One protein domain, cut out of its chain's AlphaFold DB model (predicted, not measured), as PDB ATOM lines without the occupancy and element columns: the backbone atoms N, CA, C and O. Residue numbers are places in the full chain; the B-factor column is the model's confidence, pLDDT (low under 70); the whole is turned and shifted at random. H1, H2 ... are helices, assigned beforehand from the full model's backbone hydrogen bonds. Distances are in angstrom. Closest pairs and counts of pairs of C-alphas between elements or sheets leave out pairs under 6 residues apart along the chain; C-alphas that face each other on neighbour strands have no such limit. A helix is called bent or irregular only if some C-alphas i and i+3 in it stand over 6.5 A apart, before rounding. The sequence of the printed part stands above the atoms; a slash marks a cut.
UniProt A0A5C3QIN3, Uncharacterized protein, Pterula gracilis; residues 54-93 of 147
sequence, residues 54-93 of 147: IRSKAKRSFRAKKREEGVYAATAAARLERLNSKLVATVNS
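Overview. This is residues 54 to 93 of the 147 residues of an uncharacterized protein of Pterula gracilis (UniProt A0A5C3QIN3). Two helices follow each other end to end as one long, bent rod, the shorter H1 first and the longer H2 after it, with a corner at Gly 70. The printed part has 40 residues with two named helices, H1 then H2, and no named strand; the class is all helix. It is extended, with a radius of gyration of the C-alphas of 15.6 A and spans of 49 by 16 by 9 A.

Arrangement. H1, residues 57 to 69, and H2, residues 71 to 92, only just touch, with 3 pairs of C-alphas within 8 A, and only at the corner by their tight link of one residue. H1 touches H2 with residues 66 to 67 alone, and H2 touches H1 with residues 72 to 73 alone; the closest C-alphas of the two helices, those of Arg 67 and Ala 73, are 5.6 A apart. The helices run the same way at a steep tilt of 43 degrees. In H1 and H2 every O i to N i+4 pair is within hydrogen-bond range.

Along the chain. H1 begins at C-alpha 57 (133.767, 123.530, 144.458) and is 18.1 A long. H2 is 31.2 A long and ends at C-alpha 92 (131.827, 131.792, 98.771).

Size, cuts and confidence. The C-alphas farthest apart, of Ser 56 and Ser 93, are 49.5 A apart. The printed part has no cut. Mean pLDDT of the printed part is 92.1; residue 93 is under 70.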
ATOM      1  N   ILE A  54     125.508 126.765 145.081       88.00
ATOM      2  CA  ILE A  54     125.792 127.055 143.663       88.00
ATOM      3  C   ILE A  54     127.294 127.238 143.421       88.00
ATOM      4  O   ILE A  54     127.799 126.778 142.388       88.00
ATOM      5  N   ARG A  55     127.992 127.851 144.390       91.38
ATOM      6  CA  ARG A  55     129.439 128.096 144.377       91.38
ATOM      7  C   ARG A  55     130.259 126.998 145.061       91.38
ATOM      8  O   ARG A  55     131.460 127.164 145.248       91.38
ATOM      9  N   SER A  56     129.676 125.874 145.455       95.25
ATOM     10  CA  SER A  56     130.475 124.771 145.999       95.25
ATOM     11  C   SER A  56     131.477 124.276 144.948       95.25
ATOM     12  O   SER A  56     131.186 124.242 143.747       95.25
ATOM     13  N   LYS A  57     132.697 123.942 145.379       92.75
ATOM     14  CA  LYS A  57     133.767 123.530 144.458       92.75
ATOM     15  C   LYS A  57     133.425 122.217 143.757       92.75
ATOM     16  O   LYS A  57     133.501 122.174 142.536       92.75
ATOM     17  N   ALA A  58     132.916 121.232 144.497       93.12
ATOM     18  CA  ALA A  58     132.478 119.949 143.944       93.12
ATOM     19  C   ALA A  58     131.418 120.094 142.833       93.12
ATOM     20  O   ALA A  58     131.498 119.450 141.792       93.12
ATOM     21  N   LYS A  59     130.427 120.978 143.007       93.56
ATOM     22  CA  LYS A  59     129.400 121.202 141.980       93.56
ATOM     23  C   LYS A  59     129.945 122.004 140.794       93.56
ATOM     24  O   LYS A  59     129.539 121.762 139.658       93.56
ATOM     25  N   ARG A  60     130.841 122.969 141.030       95.00
ATOM     26  CA  ARG A  60     131.486 123.735 139.952       95.00
ATOM     27  C   ARG A  60     132.388 122.852 139.087       95.00
ATOM     28  O   ARG A  60     132.245 122.929 137.874       95.00
ATOM     29  N   SER A  61     133.212 121.984 139.679       93.69
ATOM     30  CA  SER A  61     134.059 121.039 138.936       93.69
ATOM     31  C   SER A  61     133.232 120.025 138.146       93.69
ATOM     32  O   SER A  61     133.508 119.794 136.976       93.69
ATOM     33  N   PHE A  62     132.147 119.502 138.723       93.12
ATOM     34  CA  PHE A  62     131.212 118.643 137.993       93.12
ATOM     35  C   PHE A  62     130.582 119.345 136.779       93.12
ATOM     36  O   PHE A  62     130.467 118.757 135.707       93.12
ATOM     37  N   ARG A  63     130.189 120.621 136.918       94.00
ATOM     38  CA  ARG A  63     129.673 121.403 135.783       94.00
ATOM     39  C   ARG A  63     130.759 121.765 134.770       94.00
ATOM     40  O   ARG A  63     130.422 121.894 133.603       94.00
ATOM     41  N   ALA A  64     132.006 121.975 135.191       94.19
ATOM     42  CA  ALA A  64     133.127 122.197 134.274       94.19
ATOM     43  C   ALA A  64     133.318 120.968 133.377       94.19
ATOM     44  O   ALA A  64     133.100 121.065 132.177       94.19
ATOM     45  N   LYS A  65     133.477 119.785 133.986       94.06
ATOM     46  CA  LYS A  65     133.571 118.503 133.269       94.06
ATOM     47  C   LYS A  65     132.401 118.264 132.311       94.06
ATOM     48  O   LYS A  65     132.600 117.909 131.159       94.06
ATOM     49  N   LYS A  66     131.162 118.541 132.743       94.50
ATOM     50  CA  LYS A  66     129.982 118.426 131.863       94.50
ATOM     51  C   LYS A  66     130.031 119.335 130.634       94.50
ATOM     52  O   LYS A  66     129.466 118.957 129.613       94.50
ATOM     53  N   ARG A  67     130.621 120.529 130.748       94.50
ATOM     54  CA  ARG A  67     130.746 121.472 129.628       94.50
ATOM     55  C   ARG A  67     131.884 121.104 128.681       94.50
ATOM     56  O   ARG A  67     131.776 121.441 127.513       94.50
ATOM     57  N   GLU A  68     132.921 120.438 129.180       91.94
ATOM     58  CA  GLU A  68     134.124 120.086 128.416       91.94
ATOM     59  C   GLU A  68     134.003 118.727 127.706       91.94
ATOM     60  O   GLU A  68     134.339 118.622 126.535       91.94
ATOM     61  N   GLU A  69     133.479 117.698 128.379       86.56
ATOM     62  CA  GLU A  69     133.589 116.299 127.917       86.56
ATOM     63  C   GLU A  69     132.233 115.655 127.570       86.56
ATOM     64  O   GLU A  69     132.163 114.508 127.137       86.56
ATOM     65  N   GLY A  70     131.124 116.361 127.805       86.88
ATOM     66  CA  GLY A  70     129.775 115.801 127.697       86.88
ATOM     67  C   GLY A  70     129.001 116.205 126.442       86.88
ATOM     68  O   GLY A  70     129.483 116.910 125.561       86.88
ATOM     69  N   VAL A  71     127.712 115.847 126.429       91.62
ATOM     70  CA  VAL A  71     126.737 116.243 125.390       91.62
ATOM     71  C   VAL A  71     126.717 117.763 125.156       91.62
ATOM     72  O   VAL A  71     126.509 118.205 124.030       91.62
ATOM     73  N   TYR A  72     126.984 118.576 126.187       93.19
ATOM     74  CA  TYR A  72     127.104 120.035 126.046       93.19
ATOM     75  C   TYR A  72     128.223 120.448 125.082       93.19
ATOM     76  O   TYR A  72     128.009 121.347 124.274       93.19
ATOM     77  N   ALA A  73     129.383 119.790 125.138       93.00
ATOM     78  CA  ALA A  73     130.491 120.073 124.233       93.00
ATOM     79  C   ALA A  73     130.132 119.677 122.794       93.00
ATOM     80  O   ALA A  73     130.250 120.490 121.881       93.00
ATOM     81  N   ALA A  74     129.600 118.464 122.606       92.94
ATOM     82  CA  ALA A  74     129.218 117.949 121.291       92.94
ATOM     83  C   ALA A  74     128.130 118.806 120.614       92.94
ATOM     84  O   ALA A  74     128.240 119.167 119.446       92.94
ATOM     85  N   THR A  75     127.088 119.178 121.361       94.88
ATOM     86  CA  THR A  75     125.993 120.024 120.851       94.88
ATOM     87  C   THR A  75     126.452 121.445 120.530       94.88
ATOM     88  O   THR A  75     126.033 122.001 119.513       94.88
ATOM     89  N   ALA A  76     127.329 122.029 121.352       92.06
ATOM     90  CA  ALA A  76     127.923 123.331 121.070       92.06
ATOM     91  C   ALA A  76     128.800 123.287 119.809       92.06
ATOM     92  O   ALA A  76     128.652 124.152 118.947       92.06
ATOM     93  N   ALA A  77     129.643 122.261 119.662       93.25
ATOM     94  CA  ALA A  77     130.478 122.066 118.478       93.25
ATOM     95  C   ALA A  77     129.635 121.910 117.203       93.25
ATOM     96  O   ALA A  77     129.860 122.632 116.238       93.25
ATOM     97  N   ALA A  78     128.593 121.072 117.226       94.88
ATOM     98  CA  ALA A  78     127.694 120.897 116.083       94.88
ATOM     99  C   ALA A  78     126.955 122.194 115.707       94.88
ATOM    100  O   ALA A  78     126.739 122.489 114.531       94.88
ATOM    101  N   ARG A  79     126.556 123.005 116.697       96.62
ATOM    102  CA  ARG A  79     125.957 124.320 116.432       96.62
ATOM    103  C   ARG A  79     126.959 125.264 115.769       96.62
ATOM    104  O   ARG A  79     126.577 125.967 114.837       96.62
ATOM    105  N   LEU A  80     128.207 125.282 116.238       95.81
ATOM    106  CA  LEU A  80     129.273 126.091 115.647       95.81
ATOM    107  C   LEU A  80     129.598 125.646 114.221       95.81
ATOM    108  O   LEU A  80     129.735 126.498 113.353       95.81
ATOM    109  N   GLU A  81     129.647 124.342 113.962       95.38
ATOM    110  CA  GLU A  81     129.856 123.789 112.624       95.38
ATOM    111  C   GLU A  81     128.773 124.263 111.652       95.38
ATOM    112  O   GLU A  81     129.094 124.845 110.623       95.38
ATOM    113  N   ARG A  82     127.490 124.140 112.023       95.62
ATOM    114  CA  ARG A  82     126.377 124.630 111.190       95.62
ATOM    115  C   ARG A  82     126.485 126.121 110.882       95.62
ATOM    116  O   ARG A  82     126.174 126.535 109.771       95.62
ATOM    117  N   LEU A  83     126.869 126.934 111.866       96.00
ATOM    118  CA  LEU A  83     127.048 128.373 111.661       96.00
ATOM    119  C   LEU A  83     128.243 128.659 110.752       96.00
ATOM    120  O   LEU A  83     128.128 129.483 109.853       96.00
ATOM    121  N   ASN A  84     129.352 127.948 110.942       94.75
ATOM    122  CA  ASN A  84     130.527 128.081 110.096       94.75
ATOM    123  C   ASN A  84     130.214 127.693 108.644       94.75
ATOM    124  O   ASN A  84     130.499 128.464 107.740       94.75
ATOM    125  N   SER A  85     129.531 126.568 108.408       93.25
ATOM    126  CA  SER A  85     129.103 126.165 107.061       93.25
ATOM    127  C   SER A  85     128.248 127.233 106.378       93.25
ATOM    128  O   SER A  85     128.437 127.489 105.193       93.25
ATOM    129  N   LYS A  86     127.342 127.890 107.116       93.94
ATOM    130  CA  LYS A  86     126.538 129.005 106.590       93.94
ATOM    131  C   LYS A  86     127.397 130.220 106.244       93.94
ATOM    132  O   LYS A  86     127.234 130.771 105.166       93.94
ATOM    133  N   LEU A  87     128.318 130.607 107.128       92.81
ATOM    134  CA  LEU A  87     129.225 131.731 106.883       92.81
ATOM    135  C   LEU A  87     130.137 131.473 105.678       92.81
ATOM    136  O   LEU A  87     130.297 132.335 104.822       92.81
ATOM    137  N   VAL A  88     130.690 130.266 105.576       93.00
ATOM    138  CA  VAL A  88     131.497 129.845 104.426       93.00
ATOM    139  C   VAL A  88     130.665 129.873 103.145       93.00
ATOM    140  O   VAL A  88     131.149 130.361 102.131       93.00
ATOM    141  N   ALA A  89     129.411 129.411 103.184       90.25
ATOM    142  CA  ALA A  89     128.514 129.497 102.035       90.25
ATOM    143  C   ALA A  89     128.277 130.952 101.607       90.25
ATOM    144  O   ALA A  89     128.435 131.245 100.430       90.25
ATOM    145  N   THR A  90     128.000 131.864 102.549       89.38
ATOM    146  CA  THR A  90     127.786 133.291 102.243       89.38
ATOM    147  C   THR A  90     129.029 133.981 101.680       89.38
ATOM    148  O   THR A  90     128.925 134.769 100.747       89.38
ATOM    149  N   VAL A  91     130.213 133.661 102.212       88.12
ATOM    150  CA  VAL A  91     131.487 134.215 101.725       88.12
ATOM    151  C   VAL A  91     131.804 133.683 100.326       88.12
ATOM    152  O   VAL A  91     132.238 134.430  99.457       88.12
ATOM    153  N   ASN A  92     131.560 132.396 100.075       80.44
ATOM    154  CA  ASN A  92     131.827 131.792  98.771       80.44
ATOM    155  C   ASN A  92     130.783 132.175  97.709       80.44
ATOM    156  O   ASN A  92     131.111 132.189  96.526       80.44
ATOM    157  N   SER A  93     129.549 132.509  98.106       69.44
ATOM    158  CA  SER A  93     128.510 133.030  97.205       69.44
ATOM    159  C   SER A  93     128.746 134.476  96.754       69.44
ATOM    160  O   SER A  93     127.996 134.981  95.926       69.44
TER     161      SER A  93